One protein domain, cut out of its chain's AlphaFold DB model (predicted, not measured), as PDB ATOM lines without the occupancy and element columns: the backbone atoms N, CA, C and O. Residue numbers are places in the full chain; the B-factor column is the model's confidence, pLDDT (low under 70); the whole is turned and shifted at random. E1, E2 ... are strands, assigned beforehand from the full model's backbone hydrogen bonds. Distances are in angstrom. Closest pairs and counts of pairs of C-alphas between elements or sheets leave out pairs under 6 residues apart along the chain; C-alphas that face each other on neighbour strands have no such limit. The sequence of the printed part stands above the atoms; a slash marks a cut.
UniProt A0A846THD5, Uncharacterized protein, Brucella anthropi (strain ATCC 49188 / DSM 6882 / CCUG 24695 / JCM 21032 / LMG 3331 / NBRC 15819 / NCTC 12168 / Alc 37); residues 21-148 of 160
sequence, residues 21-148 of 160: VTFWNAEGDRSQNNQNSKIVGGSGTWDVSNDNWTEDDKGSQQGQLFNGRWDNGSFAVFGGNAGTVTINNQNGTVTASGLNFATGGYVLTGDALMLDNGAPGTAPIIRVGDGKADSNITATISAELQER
ATOM      1  N   VAL A  21     165.758  66.345 210.817       79.69
ATOM      2  CA  VAL A  21     166.020  67.761 211.105       79.69
ATOM      3  C   VAL A  21     166.273  68.469 209.789       79.69
ATOM      4  O   VAL A  21     167.196  68.109 209.062       79.69
ATOM      5  N   THR A  22     165.492  69.506 209.523       85.88
ATOM      6  CA  THR A  22     165.517  70.242 208.259       85.88
ATOM      7  C   THR A  22     165.722  71.732 208.514       85.88
ATOM      8  O   THR A  22     165.285  72.297 209.523       85.88
ATOM      9  N   PHE A  23     166.440  72.385 207.606       87.75
ATOM     10  CA  PHE A  23     166.890  73.763 207.778       87.75
ATOM     11  C   PHE A  23     166.177  74.700 206.809       87.75
ATOM     12  O   PHE A  23     166.073  74.415 205.618       87.75
ATOM     13  N   TRP A  24     165.696  75.831 207.314       92.06
ATOM     14  CA  TRP A  24     165.023  76.836 206.500       92.06
ATOM     15  C   TRP A  24     166.003  77.516 205.540       92.06
ATOM     16  O   TRP A  24     167.039  78.029 205.965       92.06
ATOM     17  N   ASN A  25     165.667  77.549 204.248       89.50
ATOM     18  CA  ASN A  25     166.552  78.056 203.202       89.50
ATOM     19  C   ASN A  25     165.806  78.719 202.026       89.50
ATOM     20  O   ASN A  25     166.101  78.468 200.855       89.50
ATOM     21  N   ALA A  26     164.823  79.574 202.318       87.81
ATOM     22  CA  ALA A  26     163.994  80.215 201.291       87.81
ATOM     23  C   ALA A  26     164.770  81.099 200.295       87.81
ATOM     24  O   ALA A  26     164.412  81.159 199.114       87.81
ATOM     25  N   GLU A  27     165.832  81.762 200.744       85.94
ATOM     26  CA  GLU A  27     166.713  82.585 199.902       85.94
ATOM     27  C   GLU A  27     167.951  81.818 199.404       85.94
ATOM     28  O   GLU A  27     168.822  82.396 198.754       85.94
ATOM     29  N   GLY A  28     168.027  80.512 199.676       73.94
ATOM     30  CA  GLY A  28     169.093  79.642 199.193       73.94
ATOM     31  C   GLY A  28     169.097  79.476 197.672       73.94
ATOM     32  O   GLY A  28     168.061  79.568 197.001       73.94
ATOM     33  N   ASP A  29     170.284  79.206 197.127       67.50
ATOM     34  CA  ASP A  29     170.446  78.848 195.719       67.50
ATOM     35  C   ASP A  29     169.786  77.488 195.441       67.50
ATOM     36  O   ASP A  29     170.128  76.477 196.044       67.50
ATOM     37  N   ARG A  30     168.840  77.472 194.497       68.31
ATOM     38  CA  ARG A  30     168.081  76.276 194.096       68.31
ATOM     39  C   ARG A  30     168.754  75.493 192.966       68.31
ATOM     40  O   ARG A  30     168.167  74.551 192.432       68.31
ATOM     41  N   SER A  31     169.949  75.896 192.536       59.72
ATOM     42  CA  SER A  31     170.675  75.188 191.490       59.72
ATOM     43  C   SER A  31     171.159  73.825 192.011       59.72
ATOM     44  O   SER A  31     171.970  73.731 192.926       59.72
ATOM     45  N   GLN A  32     170.675  72.737 191.398       51.88
ATOM     46  CA  GLN A  32     170.957  71.342 191.800       51.88
ATOM     47  C   GLN A  32     172.446  70.935 191.712       51.88
ATOM     48  O   GLN A  32     172.792  69.794 191.995       51.88
ATOM     49  N   ASN A  33     173.329  71.854 191.309       50.31
ATOM     50  CA  ASN A  33     174.751  71.614 191.065       50.31
ATOM     51  C   ASN A  33     175.667  72.480 191.938       50.31
ATOM     52  O   ASN A  33     176.882  72.494 191.716       50.31
ATOM     53  N   ASN A  34     175.127  73.223 192.904       48.38
ATOM     54  CA  ASN A  34     175.959  74.012 193.793       48.38
ATOM     55  C   ASN A  34     176.552  73.105 194.881       48.38
ATOM     56  O   ASN A  34     175.970  72.866 195.931       48.38
ATOM     57  N   GLN A  35     177.768  72.617 194.633       45.22
ATOM     58  CA  GLN A  35     178.583  71.865 195.600       45.22
ATOM     59  C   GLN A  35     178.964  72.688 196.854       45.22
ATOM     60  O   GLN A  35     179.740  72.225 197.683       45.22
ATOM     61  N   ASN A  36     178.450  73.915 196.971       51.75
ATOM     62  CA  ASN A  36     178.684  74.873 198.038       51.75
ATOM     63  C   ASN A  36     177.370  75.548 198.490       51.75
ATOM     64  O   ASN A  36     177.402  76.696 198.946       51.75
ATOM     65  N   SER A  37     176.216  74.887 198.306       60.16
ATOM     66  CA  SER A  37     174.905  75.369 198.760       60.16
ATOM     67  C   SER A  37     174.967  75.709 200.247       60.16
ATOM     68  O   SER A  37     175.015  74.823 201.088       60.16
ATOM     69  N   LYS A  38     175.008  77.000 200.583       71.06
ATOM     70  CA  LYS A  38     174.934  77.474 201.968       71.06
ATOM     71  C   LYS A  38     173.478  77.500 202.418       71.06
ATOM     72  O   LYS A  38     172.585  77.772 201.612       71.06
ATOM     73  N   ILE A  39     173.249  77.310 203.714       77.69
ATOM     74  CA  ILE A  39     171.944  77.615 204.299       77.69
ATOM     75  C   ILE A  39     171.901  79.122 204.564       77.69
ATOM     76  O   ILE A  39     172.635  79.645 205.404       77.69
ATOM     77  N   VAL A  40     171.062  79.822 203.804       85.88
ATOM     78  CA  VAL A  40     170.935  81.284 203.820       85.88
ATOM     79  C   VAL A  40     169.814  81.736 204.749       85.88
ATOM     80  O   VAL A  40     169.954  82.772 205.389       85.88
ATOM     81  N   GLY A  41     168.727  80.972 204.866       88.62
ATOM     82  CA  GLY A  41     167.525  81.393 205.594       88.62
ATOM     83  C   GLY A  41     166.650  82.338 204.765       88.62
ATOM     84  O   GLY A  41     166.426  82.094 203.578       88.62
ATOM     85  N   GLY A  42     166.155  83.408 205.387       92.44
ATOM     86  CA  GLY A  42     165.460  84.507 204.714       92.44
ATOM     87  C   GLY A  42     163.935  84.457 204.792       92.44
ATOM     88  O   GLY A  42     163.352  83.730 205.601       92.44
ATOM     89  N   SER A  43     163.273  85.271 203.971       95.44
ATOM     90  CA  SER A  43     161.803  85.327 203.919       95.44
ATOM     91  C   SER A  43     161.233  84.381 202.863       95.44
ATOM     92  O   SER A  43     161.798  84.225 201.785       95.44
ATOM     93  N   GLY A  44     160.078  83.775 203.138       94.31
ATOM     94  CA  GLY A  44     159.446  82.859 202.191       94.31
ATOM     95  C   GLY A  44     158.178  82.196 202.710       94.31
ATOM     96  O   GLY A  44     157.737  82.431 203.835       94.31
ATOM     97  N   THR A  45     157.590  81.352 201.869       95.19
ATOM     98  CA  THR A  45     156.400  80.566 202.209       95.19
ATOM     99  C   THR A  45     156.813  79.202 202.739       95.19
ATOM    100  O   THR A  45     157.650  78.540 202.134       95.19
ATOM    101  N   TRP A  46     156.228  78.748 203.837       94.94
ATOM    102  CA  TRP A  46     156.341  77.371 204.292       94.94
ATOM    103  C   TRP A  46     155.066  76.626 203.911       94.94
ATOM    104  O   TRP A  46     153.999  76.885 204.459       94.94
ATOM    105  N   ASP A  47     155.188  75.713 202.955       93.12
ATOM    106  CA  ASP A  47     154.141  74.766 202.591       93.12
ATOM    107  C   ASP A  47     154.763  73.383 202.345       93.12
ATOM    108  O   ASP A  47     155.985  73.242 202.270       93.12
ATOM    109  N   VAL A  48     153.927  72.352 202.229       90.06
ATOM    110  CA  VAL A  48     154.354  70.950 202.045       90.06
ATOM    111  C   VAL A  48     154.865  70.626 200.629       90.06
ATOM    112  O   VAL A  48     155.184  69.481 200.318       90.06
ATOM    113  N   SER A  49     154.877  71.601 199.720       85.75
ATOM    114  CA  SER A  49     155.093  71.394 198.285       85.75
ATOM    115  C   SER A  49     156.264  72.175 197.689       85.75
ATOM    116  O   SER A  49     156.704  71.826 196.592       85.75
ATOM    117  N   ASN A  50     156.742  73.215 198.368       83.88
ATOM    118  CA  ASN A  50     157.815  74.077 197.902       83.88
ATOM    119  C   ASN A  50     159.192  73.617 198.385       83.88
ATOM    120  O   ASN A  50     159.305  72.908 199.380       83.88
ATOM    121  N   ASP A  51     160.228  74.080 197.685       84.12
ATOM    122  CA  ASP A  51     161.621  73.702 197.932       84.12
ATOM    123  C   ASP A  51     162.375  74.791 198.733       84.12
ATOM    124  O   ASP A  51     163.433  75.279 198.317       84.12
ATOM    125  N   ASN A  52     161.778  75.257 199.841       87.44
ATOM    126  CA  ASN A  52     162.363  76.277 200.735       87.44
ATOM    127  C   ASN A  52     163.122  75.686 201.931       87.44
ATOM    128  O   ASN A  52     163.494  76.422 202.848       87.44
ATOM    129  N   TRP A  53     163.352  74.378 201.928       87.50
ATOM    130  CA  TRP A  53     164.055  73.667 202.986       87.50
ATOM    131  C   TRP A  53     165.343  73.060 202.454       87.50
ATOM    132  O   TRP A  53     165.509  72.857 201.257       87.50
ATOM    133  N   THR A  54     166.279  72.791 203.347       83.69
ATOM    134  CA  THR A  54     167.498  72.054 203.046       83.69
ATOM    135  C   THR A  54     167.629  70.931 204.059       83.69
ATOM    136  O   THR A  54     167.639  71.168 205.269       83.69
ATOM    137  N   GLU A  55     167.725  69.710 203.552       69.19
ATOM    138  CA  GLU A  55     168.139  68.543 204.318       69.19
ATOM    139  C   GLU A  55     169.672  68.519 204.336       69.19
ATOM    140  O   GLU A  55     170.318  68.609 203.289       69.19
ATOM    141  N   ASP A  56     170.275  68.437 205.524       59.31
ATOM    142  CA  ASP A  56     171.710  68.150 205.638       59.31
ATOM    143  C   ASP A  56     171.914  66.645 205.449       59.31
ATOM    144  O   ASP A  56     172.082  65.889 206.409       59.31
ATOM    145  N   ASP A  57     171.819  66.188 204.199       47.97
ATOM    146  CA  ASP A  57     172.070  64.797 203.846       47.97
ATOM    147  C   ASP A  57     173.579  64.506 203.886       47.97
ATOM    148  O   ASP A  57     174.300  64.558 202.889       47.97
ATOM    149  N   LYS A  58     174.078  64.153 205.075       48.94
ATOM    150  CA  LYS A  58     175.342  63.406 205.210       48.94
ATOM    151  C   LYS A  58     175.116  61.902 205.385       48.94
ATOM    152  O   LYS A  58     176.021  61.196 205.833       48.94
ATOM    153  N   GLY A  59     173.921  61.408 205.054       40.06
ATOM    154  CA  GLY A  59     173.623  59.985 204.898       40.06
ATOM    155  C   GLY A  59     174.000  59.457 203.507       40.06
ATOM    156  O   GLY A  59     174.477  58.326 203.395       40.06
ATOM    157  N   SER A  60     173.881  60.273 202.455       40.56
ATOM    158  CA  SER A  60     174.516  60.040 201.160       40.56
ATOM    159  C   SER A  60     175.977  60.481 201.219       40.56
ATOM    160  O   SER A  60     176.360  61.447 201.879       40.56
ATOM    161  N   GLN A  61     176.855  59.717 200.576       37.50
ATOM    162  CA  GLN A  61     178.306  59.764 200.784       37.50
ATOM    163  C   GLN A  61     179.016  61.031 200.267       37.50
ATOM    164  O   GLN A  61     180.215  60.985 199.990       37.50
ATOM    165  N   GLN A  62     178.315  62.155 200.104       46.25
ATOM    166  CA  GLN A  62     178.867  63.322 199.425       46.25
ATOM    167  C   GLN A  62     178.597  64.680 200.073       46.25
ATOM    168  O   GLN A  62     179.081  65.667 199.531       46.25
ATOM    169  N   GLY A  63     177.923  64.746 201.231       47.06
ATOM    170  CA  GLY A  63     177.760  66.000 201.984       47.06
ATOM    171  C   GLY A  63     177.194  67.144 201.142       47.06
ATOM    172  O   GLY A  63     177.650  68.280 201.257       47.06
ATOM    173  N   GLN A  64     176.276  66.811 200.237       52.50
ATOM    174  CA  GLN A  64     175.656  67.748 199.315       52.50
ATOM    175  C   GLN A  64     174.370  68.268 199.945       52.50
ATOM    176  O   GLN A  64     173.478  67.494 200.282       52.50
ATOM    177  N   LEU A  65     174.282  69.588 200.090       56.62
ATOM    178  CA  LEU A  65     173.059  70.261 200.496       56.62
ATOM    179  C   LEU A  65     172.186  70.500 199.266       56.62
ATOM    180  O   LEU A  65     172.585  71.205 198.333       56.62
ATOM    181  N   PHE A  66     170.984  69.933 199.280       59.75
ATOM    182  CA  PHE A  66     169.975  70.164 198.255       59.75
ATOM    183  C   PHE A  66     168.850  71.021 198.830       59.75
ATOM    184  O   PHE A  66     168.361  70.764 199.930       59.75
ATOM    185  N   ASN A  67     168.415  72.037 198.082       63.16
ATOM    186  CA  ASN A  67     167.115  72.645 198.340       63.16
ATOM    187  C   ASN A  67     166.040  71.604 198.017       63.16
ATOM    188  O   ASN A  67     165.965  71.107 196.892       63.16
ATOM    189  N   GLY A  68     165.252  71.261 199.025       70.25
ATOM    190  CA  GLY A  68     164.268  70.198 199.012       70.25
ATOM    191  C   GLY A  68     162.961  70.629 199.660       70.25
ATOM    192  O   GLY A  68     162.821  71.735 200.197       70.25
ATOM    193  N   ARG A  69     161.987  69.727 199.560       81.56
ATOM    194  CA  ARG A  69     160.636  69.929 200.075       81.56
ATOM    195  C   ARG A  69     160.623  69.887 201.592       81.56
ATOM    196  O   ARG A  69     161.492  69.289 202.214       81.56
ATOM    197  N   TRP A  70     159.601  70.492 202.185       87.31
ATOM    198  CA  TRP A  70     159.318  70.250 203.593       87.31
ATOM    199  C   TRP A  70     158.950  68.777 203.812       87.31
ATOM    200  O   TRP A  70     157.902  68.330 203.337       87.31
ATOM    201  N   ASP A  71     159.777  68.046 204.559       85.81
ATOM    202  CA  ASP A  71     159.398  66.739 205.088       85.81
ATOM    203  C   ASP A  71     158.425  66.914 206.264       85.81
ATOM    204  O   ASP A  71     158.762  67.405 207.345       85.81
ATOM    205  N   ASN A  72     157.155  66.591 206.029       87.38
ATOM    206  CA  ASN A  72     156.086  66.999 206.926       87.38
ATOM    207  C   ASN A  72     156.110  66.218 208.248       87.38
ATOM    208  O   ASN A  72     155.851  65.018 208.273       87.38
ATOM    209  N   GLY A  73     156.335  66.922 209.359       86.88
ATOM    210  CA  GLY A  73     156.548  66.336 210.686       86.88
ATOM    211  C   GLY A  73     158.007  66.373 211.153       86.88
ATOM    212  O   GLY A  73     158.271  66.104 212.328       86.88
ATOM    213  N   SER A  74     158.942  66.783 210.294       88.19
ATOM    214  CA  SER A  74     160.336  67.013 210.677       88.19
ATOM    215  C   SER A  74     160.501  68.151 211.696       88.19
ATOM    216  O   SER A  74     159.574  68.915 211.998       88.19
ATOM    217  N   PHE A  75     161.689  68.231 212.290       87.81
ATOM    218  CA  PHE A  75     162.073  69.287 213.221       87.81
ATOM    219  C   PHE A  75     162.696  70.454 212.451       87.81
ATOM    220  O   PHE A  75     163.762  70.311 211.852       87.81
ATOM    221  N   ALA A  76     162.049  71.618 212.492       91.38
ATOM    222  CA  ALA A  76     162.453  72.784 211.713       91.38
ATOM    223  C   ALA A  76     163.510  73.634 212.431       91.38
ATOM    224  O   ALA A  76     163.340  74.022 213.591       91.38
ATOM    225  N   VAL A  77     164.569  74.009 211.713       90.75
ATOM    226  CA  VAL A  77     165.616  74.915 212.201       90.75
ATOM    227  C   VAL A  77     165.689  76.180 211.344       90.75
ATOM    228  O   VAL A  77     166.001  76.128 210.158       90.75
ATOM    229  N   PHE A  78     165.477  77.332 211.976       92.31
ATOM    230  CA  PHE A  78     165.580  78.667 211.392       92.31
ATOM    231  C   PHE A  78     166.890  79.332 211.825       92.31
ATOM    232  O   PHE A  78     167.006  79.835 212.945       92.31
ATOM    233  N   GLY A  79     167.888  79.333 210.946       88.25
ATOM    234  CA  GLY A  79     169.163  80.036 211.133       88.25
ATOM    235  C   GLY A  79     169.453  80.990 209.974       88.25
ATOM    236  O   GLY A  79     168.545  81.360 209.236       88.25
ATOM    237  N   GLY A  80     170.710  81.396 209.795       88.69
ATOM    238  CA  GLY A  80     171.098  82.283 208.691       88.69
ATOM    239  C   GLY A  80     170.461  83.668 208.814       88.69
ATOM    240  O   GLY A  80     170.308  84.175 209.924       88.69
ATOM    241  N   ASN A  81     170.088  84.279 207.692       90.50
ATOM    242  CA  ASN A  81     169.402  85.565 207.631       90.50
ATOM    243  C   ASN A  81     167.978  85.439 208.177       90.50
ATOM    244  O   ASN A  81     167.197  84.623 207.698       90.50
ATOM    245  N   ALA A  82     167.613  86.275 209.147       92.12
ATOM    246  CA  ALA A  82     166.241  86.327 209.635       92.12
ATOM    247  C   ALA A  82     165.276  86.889 208.580       92.12
ATOM    248  O   ALA A  82     165.639  87.749 207.778       92.12
ATOM    249  N   GLY A  83     164.025  86.437 208.620       94.62
ATOM    250  CA  GLY A  83     162.984  86.884 207.701       94.62
ATOM    251  C   GLY A  83     161.575  86.550 208.179       94.62
ATOM    252  O   GLY A  83     161.370  86.062 209.294       94.62
ATOM    253  N   THR A  84     160.593  86.823 207.321       97.12
ATOM    254  CA  THR A  84     159.202  86.415 207.552       97.12
ATOM    255  C   THR A  84     158.932  85.079 206.871       97.12
ATOM    256  O   THR A  84     159.055  84.961 205.653       97.12
ATOM    257  N   VAL A  85     158.529  84.089 207.660       97.44
ATOM    258  CA  VAL A  85     158.090  82.771 207.203       97.44
ATOM    259  C   VAL A  85     156.567  82.745 207.239       97.44
ATOM    260  O   VAL A  85     155.964  82.892 208.301       97.44
ATOM    261  N   THR A  86     155.941  82.592 206.076       97.75
ATOM    262  CA  THR A  86     154.478  82.551 205.942       97.75
ATOM    263  C   THR A  86     154.021  81.111 205.755       97.75
ATOM    264  O   THR A  86     154.277  80.527 204.707       97.75
ATOM    265  N   ILE A  87     153.349  80.537 206.747       97.25
ATOM    266  CA  ILE A  87     152.753  79.201 206.661       97.25
ATOM    267  C   ILE A  87     151.562  79.256 205.705       97.25
ATOM    268  O   ILE A  87     150.697  80.126 205.835       97.25
ATOM    269  N   ASN A  88     151.531  78.328 204.752       96.75
ATOM    270  CA  ASN A  88     150.447  78.167 203.794       96.75
ATOM    271  C   ASN A  88     149.982  76.705 203.774       96.75
ATOM    272  O   ASN A  88     150.697  75.815 203.312       96.75
ATOM    273  N   ASN A  89     148.749  76.478 204.224       95.81
ATOM    274  CA  ASN A  89     148.139  75.154 204.321       95.81
ATOM    275  C   ASN A  89     147.336  74.748 203.070       95.81
ATOM    276  O   ASN A  89     146.680  73.704 203.074       95.81
ATOM    277  N   GLN A  90     147.371  75.530 201.982       95.31
ATOM    278  CA  GLN A  90     146.597  75.263 200.756       95.31
ATOM    279  C   GLN A  90     146.880  73.886 200.145       95.31
ATOM    280  O   GLN A  90     145.961  73.239 199.645       95.31
ATOM    281  N   ASN A  91     148.135  73.433 200.198       91.00
ATOM    282  CA  ASN A  91     148.563  72.152 199.625       91.00
ATOM    283  C   ASN A  91     148.600  71.013 200.659       91.00
ATOM    284  O   ASN A  91     149.014  69.900 200.336       91.00
ATOM    285  N   GLY A  92     148.162  71.281 201.890       92.94
ATOM    286  CA  GLY A  92     148.183  70.353 203.016       92.94
ATOM    287  C   GLY A  92     148.597  71.049 204.308       92.94
ATOM    288  O   GLY A  92     149.315  72.045 204.279       92.94
ATOM    289  N   THR A  93     148.150  70.512 205.443       93.81
ATOM    290  CA  THR A  93     148.530  71.023 206.764       93.81
ATOM    291  C   THR A  93     150.032  70.882 206.981       93.81
ATOM    292  O   THR A  93     150.572  69.772 206.924       93.81
ATOM    293  N   VAL A  94     150.682  72.003 207.282       94.69
ATOM    294  CA  VAL A  94     152.068  72.025 207.732       94.69
ATOM    295  C   VAL A  94     152.135  71.523 209.174       94.69
ATOM    296  O   VAL A  94     151.524  72.088 210.084       94.69
ATOM    297  N   THR A  95     152.900  70.454 209.365       92.94
ATOM    298  CA  THR A  95     153.156  69.801 210.646       92.94
ATOM    299  C   THR A  95     154.647  69.839 210.945       92.94
ATOM    300  O   THR A  95     155.458  69.560 210.063       92.94
ATOM    301  N   ALA A  96     155.014  70.139 212.190       92.00
ATOM    302  CA  ALA A  96     156.389  70.090 212.672       92.00
ATOM    303  C   ALA A  96     156.472  69.391 214.033       92.00
ATOM    304  O   ALA A  96     155.644  69.616 214.917       92.00
ATOM    305  N   SER A  97     157.512  68.583 214.239       89.94
ATOM    306  CA  SER A  97     157.775  67.945 215.542       89.94
ATOM    307  C   SER A  97     158.372  68.901 216.575       89.94
ATOM    308  O   SER A  97     158.353  68.635 217.781       89.94
ATOM    309  N   GLY A  98     158.874  70.041 216.111       90.56
ATOM    310  CA  GLY A  98     159.383  71.130 216.924       90.56
ATOM    311  C   GLY A  98     160.085  72.176 216.068       90.56
ATOM    312  O   GLY A  98     160.245  72.000 214.860       90.56
ATOM    313  N   LEU A  99     160.475  73.274 216.712       92.56
ATOM    314  CA  LEU A  99     161.078  74.442 216.078       92.56
ATOM    315  C   LEU A  99     162.348  74.855 216.828       92.56
ATOM    316  O   LEU A  99     162.393  74.837 218.062       92.56
ATOM    317  N   ASN A 100     163.353  75.323 216.100       91.88
ATOM    318  CA  ASN A 100     164.511  75.999 216.673       91.88
ATOM    319  C   ASN A 100     164.832  77.277 215.902       91.88
ATOM    320  O   ASN A 100     165.145  77.218 214.719       91.88
ATOM    321  N   PHE A 101     164.815  78.419 216.580       91.75
ATOM    322  CA  PHE A 101     165.243  79.706 216.039       91.75
ATOM    323  C   PHE A 101     166.669  80.004 216.504       91.75
ATOM    324  O   PHE A 101     166.880  80.502 217.610       91.75
ATOM    325  N   ALA A 102     167.643  79.695 215.652       89.38
ATOM    326  CA  ALA A 102     169.062  79.934 215.898       89.38
ATOM    327  C   ALA A 102     169.494  81.380 215.571       89.38
ATOM    328  O   ALA A 102     170.523  81.828 216.069       89.38
ATOM    329  N   THR A 103     168.707  82.126 214.784       90.19
ATOM    330  CA  THR A 103     168.919  83.563 214.519       90.19
ATOM    331  C   THR A 103     167.755  84.403 215.050       90.19
ATOM    332  O   THR A 103     166.592  84.013 214.952       90.19
ATOM    333  N   GLY A 104     168.056  85.581 215.605       90.75
ATOM    334  CA  GLY A 104     167.043  86.520 216.089       90.75
ATOM    335  C   GLY A 104     166.409  87.335 214.959       90.75
ATOM    336  O   GLY A 104     167.078  87.690 213.997       90.75
ATOM    337  N   GLY A 105     165.128  87.673 215.100       92.56
ATOM    338  CA  GLY A 105     164.376  88.518 214.168       92.56
ATOM    339  C   GLY A 105     163.428  87.762 213.237       92.56
ATOM    340  O   GLY A 105     162.737  88.395 212.445       92.56
ATOM    341  N   TYR A 106     163.364  86.432 213.331       95.81
ATOM    342  CA  TYR A 106     162.394  85.652 212.566       95.81
ATOM    343  C   TYR A 106     160.958  85.952 213.000       95.81
ATOM    344  O   TYR A 106     160.661  86.056 214.196       95.81
ATOM    345  N   VAL A 107     160.064  86.036 212.016       97.12
ATOM    346  CA  VAL A 107     158.619  86.157 212.220       97.12
ATOM    347  C   VAL A 107     157.925  84.996 211.518       97.12
ATOM    348  O   VAL A 107     158.011  84.877 210.300       97.12
ATOM    349  N   LEU A 108     157.226  84.157 212.274       96.88
ATOM    350  CA  LEU A 108     156.399  83.072 211.753       96.88
ATOM    351  C   LEU A 108     154.930  83.508 211.759       96.88
ATOM    352  O   LEU A 108     154.384  83.834 212.813       96.88
ATOM    353  N   THR A 109     154.296  83.547 210.592       97.69
ATOM    354  CA  THR A 109     152.931  84.063 210.388       97.69
ATOM    355  C   THR A 109     152.164  83.204 209.379       97.69
ATOM    356  O   THR A 109     152.721  82.252 208.843       97.69
ATOM    357  N   GLY A 110     150.911  83.551 209.087       97.12
ATOM    358  CA  GLY A 110     150.069  82.867 208.103       97.12
ATOM    359  C   GLY A 110     149.081  81.900 208.747       97.12
ATOM    360  O   GLY A 110     148.500  82.211 209.788       97.12
ATOM    361  N   ASP A 111     148.875  80.757 208.095       97.50
ATOM    362  CA  ASP A 111     147.951  79.718 208.553       97.50
ATOM    363  C   ASP A 111     148.454  79.003 209.824       97.50
ATOM    364  O   ASP A 111     149.593  79.178 210.261       97.50
ATOM    365  N   ALA A 112     147.593  78.177 210.429       95.62
ATOM    366  CA  ALA A 112     147.925  77.420 211.634       95.62
ATOM    367  C   ALA A 112     149.055  76.398 211.400       95.62
ATOM    368  O   ALA A 112     149.032  75.654 210.417       95.62
ATOM    369  N   LEU A 113     149.995  76.317 212.342       95.38
ATOM    370  CA  LEU A 113     151.026  75.282 212.398       95.38
ATOM    371  C   LEU A 113     150.585  74.153 213.330       95.38
ATOM    372  O   LEU A 113     150.313  74.392 214.508       95.38
ATOM    373  N   MET A 114     150.593  72.919 212.830       93.38
ATOM    374  CA  MET A 114     150.399  71.737 213.667       93.38
ATOM    375  C   MET A 114     151.729  71.338 214.316       93.38
ATOM    376  O   MET A 114     152.696  71.007 213.632       93.38
ATOM    377  N   LEU A 115     151.785  71.348 215.643       90.44
ATOM    378  CA  LEU A 115     152.920  70.876 216.424       90.44
ATOM    379  C   LEU A 115     152.643  69.468 216.943       90.44
ATOM    380  O   LEU A 115     151.720  69.231 217.727       90.44
ATOM    381  N   ASP A 116     153.464  68.524 216.499       87.94
ATOM    382  CA  ASP A 116     153.225  67.107 216.715       87.94
ATOM    383  C   ASP A 116     154.509  66.300 216.536       87.94
ATOM    384  O   ASP A 116     155.007  66.138 215.424       87.94
ATOM    385  N   ASN A 117     155.051  65.777 217.636       79.00
ATOM    386  CA  ASN A 117     156.284  64.990 217.587       79.00
ATOM    387  C   ASN A 117     156.059  63.488 217.330       79.00
ATOM    388  O   ASN A 117     156.994  62.699 217.446       79.00
ATOM    389  N   GLY A 118     154.824  63.081 217.017       75.62
ATOM    390  CA  GLY A 118     154.471  61.696 216.710       75.62
ATOM    391  C   GLY A 118     154.363  60.766 217.925       75.62
ATOM    392  O   GLY A 118     153.843  59.657 217.778       75.62
ATOM    393  N   ALA A 119     154.778  61.194 219.123       72.50
ATOM    394  CA  ALA A 119     154.683  60.421 220.358       72.50
ATOM    395  C   ALA A 119     153.579  60.972 221.289       72.50
ATOM    396  O   ALA A 119     153.691  62.092 221.799       72.50
ATOM    397  N   PRO A 120     152.521  60.187 221.583       67.38
ATOM    398  CA  PRO A 120     151.481  60.593 222.523       67.38
ATOM    399  C   PRO A 120     152.066  61.001 223.881       67.38
ATOM    400  O   PRO A 120     152.893  60.290 224.450       67.38
ATOM    401  N   GLY A 121     151.617  62.138 224.414       65.62
ATOM    402  CA  GLY A 121     152.038  62.627 225.730       65.62
ATOM    403  C   GLY A 121     153.429  63.265 225.777       65.62
ATOM    404  O   GLY A 121     153.878  63.620 226.864       65.62
ATOM    405  N   THR A 122     154.103  63.447 224.635       70.81
ATOM    406  CA  THR A 122     155.356  64.209 224.565       70.81
ATOM    407  C   THR A 122     155.105  65.538 223.863       70.81
ATOM    408  O   THR A 122     154.658  65.570 222.720       70.81
ATOM    409  N   ALA A 123     155.390  66.644 224.551       77.38
ATOM    410  CA  ALA A 123     155.209  67.971 223.981       77.38
ATOM    411  C   ALA A 123     156.256  68.254 222.881       77.38
ATOM    412  O   ALA A 123     157.440  67.942 223.065       77.38
ATOM    413  N   PRO A 124     155.853  68.877 221.763       83.75
ATOM    414  CA  PRO A 124     156.767  69.496 220.810       83.75
ATOM    415  C   PRO A 124     157.647  70.544 221.495       83.75
ATOM    416  O   PRO A 124     157.229  71.212 222.443       83.75
ATOM    417  N   ILE A 125     158.879  70.702 221.016       85.75
ATOM    418  CA  ILE A 125     159.844  71.637 221.604       85.75
ATOM    419  C   ILE A 125     160.002  72.846 220.682       85.75
ATOM    420  O   ILE A 125     160.290  72.679 219.500       85.75
ATOM    421  N   ILE A 126     159.891  74.054 221.241       88.69
ATOM    422  CA  ILE A 126     160.271  75.310 220.583       88.69
ATOM    423  C   ILE A 126     161.482  75.882 221.316       88.69
ATOM    424  O   ILE A 126     161.443  76.088 222.531       88.69
ATOM    425  N   ARG A 127     162.566  76.132 220.585       90.00
ATOM    426  CA  ARG A 127     163.793  76.746 221.104       90.00
ATOM    427  C   ARG A 127     164.048  78.072 220.411       90.00
ATOM    428  O   ARG A 127     163.815  78.212 219.216       90.00
ATOM    429  N   VAL A 128     164.550  79.029 221.179       87.19
ATOM    430  CA  VAL A 128     165.077  80.298 220.680       87.19
ATOM    431  C   VAL A 128     166.478  80.428 221.254       87.19
ATOM    432  O   VAL A 128     166.646  80.406 222.472       87.19
ATOM    433  N   GLY A 129     167.476  80.478 220.382       83.81
ATOM    434  CA  GLY A 129     168.879  80.506 220.762       83.81
ATOM    435  C   GLY A 129     169.752  79.624 219.876       83.81
ATOM    436  O   GLY A 129     169.326  78.607 219.338       83.81
ATOM    437  N   ASP A 130     171.020  79.996 219.793       76.44
ATOM    438  CA  ASP A 130     172.094  79.279 219.099       76.44
ATOM    439  C   ASP A 130     172.901  78.365 220.046       76.44
ATOM    440  O   ASP A 130     173.992  77.900 219.718       76.44
ATOM    441  N   GLY A 131     172.387  78.128 221.259       70.31
ATOM    442  CA  GLY A 131     173.055  77.324 222.284       70.31
ATOM    443  C   GLY A 131     174.200  78.039 223.010       70.31
ATOM    444  O   GLY A 131     174.875  77.406 223.824       70.31
ATOM    445  N   LYS A 132     174.423  79.337 222.763       70.69
ATOM    446  CA  LYS A 132     175.354  80.161 223.545       70.69
ATOM    447  C   LYS A 132     174.637  80.789 224.738       70.69
ATOM    448  O   LYS A 132     173.483  81.196 224.642       70.69
ATOM    449  N   ALA A 133     175.336  80.885 225.869       55.47
ATOM    450  CA  ALA A 133     174.875  81.724 226.969       55.47
ATOM    451  C   ALA A 133     174.857  83.194 226.499       55.47
ATOM    452  O   ALA A 133     175.801  83.630 225.841       55.47
ATOM    453  N   ASP A 134     173.790  83.926 226.827       56.66
ATOM    454  CA  ASP A 134     173.612  85.370 226.588       56.66
ATOM    455  C   ASP A 134     173.377  85.838 225.137       56.66
ATOM    456  O   ASP A 134     173.532  87.023 224.831       56.66
ATOM    457  N   SER A 135     172.934  84.964 224.228       66.81
ATOM    458  CA  SER A 135     172.420  85.431 222.939       66.81
ATOM    459  C   SER A 135     171.013  86.032 223.117       66.81
ATOM    460  O   SER A 135     170.035  85.326 223.352       66.81
ATOM    461  N   ASN A 136     170.896  87.367 223.024       78.81
ATOM    462  CA  ASN A 136     169.611  88.088 222.977       78.81
ATOM    463  C   ASN A 136     168.903  87.827 221.633       78.81
ATOM    464  O   ASN A 136     168.773  88.709 220.784       78.81
ATOM    465  N   ILE A 137     168.492  86.581 221.423       85.06
ATOM    466  CA  ILE A 137     167.780  86.115 220.240       85.06
ATOM    467  C   ILE A 137     166.288  86.155 220.554       85.06
ATOM    468  O   ILE A 137     165.823  85.592 221.542       85.06
ATOM    469  N   THR A 138     165.527  86.816 219.689       88.44
ATOM    470  CA  THR A 138     164.065  86.867 219.762       88.44
ATOM    471  C   THR A 138     163.469  86.323 218.474       88.44
ATOM    472  O   THR A 138     163.914  86.704 217.394       88.44
ATOM    473  N   ALA A 139     162.429  85.504 218.572       90.56
ATOM    474  CA  ALA A 139     161.595  85.105 217.442       90.56
ATOM    475  C   ALA A 139     160.136  85.437 217.762       90.56
ATOM    476  O   ALA A 139     159.717  85.346 218.916       90.56
ATOM    477  N   THR A 140     159.373  85.841 216.750       94.56
ATOM    478  CA  THR A 140     157.949  86.159 216.894       94.56
ATOM    479  C   THR A 140     157.130  85.095 216.189       94.56
ATOM    480  O   THR A 140     157.283  84.896 214.989       94.56
ATOM    481  N   ILE A 141     156.227  84.440 216.911       93.69
ATOM    482  CA  ILE A 141     155.245  83.527 216.322       93.69
ATOM    483  C   ILE A 141     153.886  84.218 216.410       93.69
ATOM    484  O   ILE A 141     153.363  84.429 217.499       93.69
ATOM    485  N   SER A 142     153.364  84.630 215.259       94.94
ATOM    486  CA  SER A 142     152.022  85.208 215.099       94.94
ATOM    487  C   SER A 142     151.015  84.204 214.534       94.94
ATOM    488  O   SER A 142     149.814  84.448 214.612       94.94
ATOM    489  N   ALA A 143     151.491  83.097 213.955       92.69
ATOM    490  CA  ALA A 143     150.648  81.997 213.501       92.69
ATOM    491  C   ALA A 143     149.978  81.272 214.681       92.69
ATOM    492  O   ALA A 143     150.541  81.187 215.777       92.69
ATOM    493  N   GLU A 144     148.791  80.714 214.446       94.81
ATOM    494  CA  GLU A 144     148.133  79.833 215.412       94.81
ATOM    495  C   GLU A 144     148.953  78.545 215.585       94.81
ATOM    496  O   GLU A 144     149.366  77.931 214.602       94.81
ATOM    497  N   LEU A 145     149.184  78.127 216.833       91.38
ATOM    498  CA  LEU A 145     149.818  76.847 217.149       91.38
ATOM    499  C   LEU A 145     148.745  75.847 217.571       91.38
ATOM    500  O   LEU A 145     148.046  76.065 218.560       91.38
ATOM    501  N   GLN A 146     148.643  74.749 216.831       90.50
ATOM    502  CA  GLN A 146     147.732  73.648 217.117       90.50
ATOM    503  C   GLN A 146     148.521  72.431 217.586       90.50
ATOM    504  O   GLN A 146     149.653  72.216 217.169       90.50
ATOM    505  N   GLU A 147     147.917  71.620 218.444       82.19
ATOM    506  CA  GLU A 147     148.457  70.326 218.858       82.19
ATOM    507  C   GLU A 147     147.580  69.191 218.322       82.19
ATOM    508  O   GLU A 147     146.393  69.383 218.024       82.19
ATOM    509  N   ARG A 148     148.137  67.979 218.225       74.44
ATOM    510  CA  ARG A 148     147.339  66.801 217.876       74.44
ATOM    511  C   ARG A 148     146.272  66.583 218.953       74.44
ATOM    512  O   ARG A 148     146.581  66.177 220.071       74.44
TER     513      ARG A 148
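This is residues 21 to 148 of the 160 residues of an uncharacterized protein of Brucella anthropi (strain ATCC 49188 / DSM 6882 / CCUG 24695 / JCM 21032 / LMG 3331 / NBRC 15819 / NCTC 12168 / Alc 37) (UniProt A0A846THD5). With little regular structure, the chain winds in stacked turns as a short solenoid: E1, E5, E7 and E10 stack on one side, E2, E6 and E8 on another, E9 and E11 on a third, and the hairpin E3 and E4 extends the first sheet. Of 128 printed residues, 39 lie in the eleven strands, numbered along the chain: all strand. The sheet E4 E3 E1 E5 E7 E10 is mixed, the others parallel. The whole is compact, radius of gyration of the C-alphas 14.2 A, spanning 39 by 37 by 25 A.

E5, residues 75-78, is parallel to E1, 21-24; N 22 and O 75 are 3.0 A apart. E2, 44-46, is parallel to E6, 84-87; N 46 and O 86 are 2.8 A apart.

E1 begins at C-alpha 21 (166.020, 67.761, 211.105). E3 is residues 53-55, E4 66-68, E7 98-101, E8 107-110, E9 113-115, E10 125-128. E11, 145-147, ends at C-alpha 147 (148.457, 70.326, 218.858).

The printed part has no cut. Links E1 to E2 and E10 to E11 are long. Residues 29-37, 55-67, 120-121 and 133-135 have pLDDT under 70.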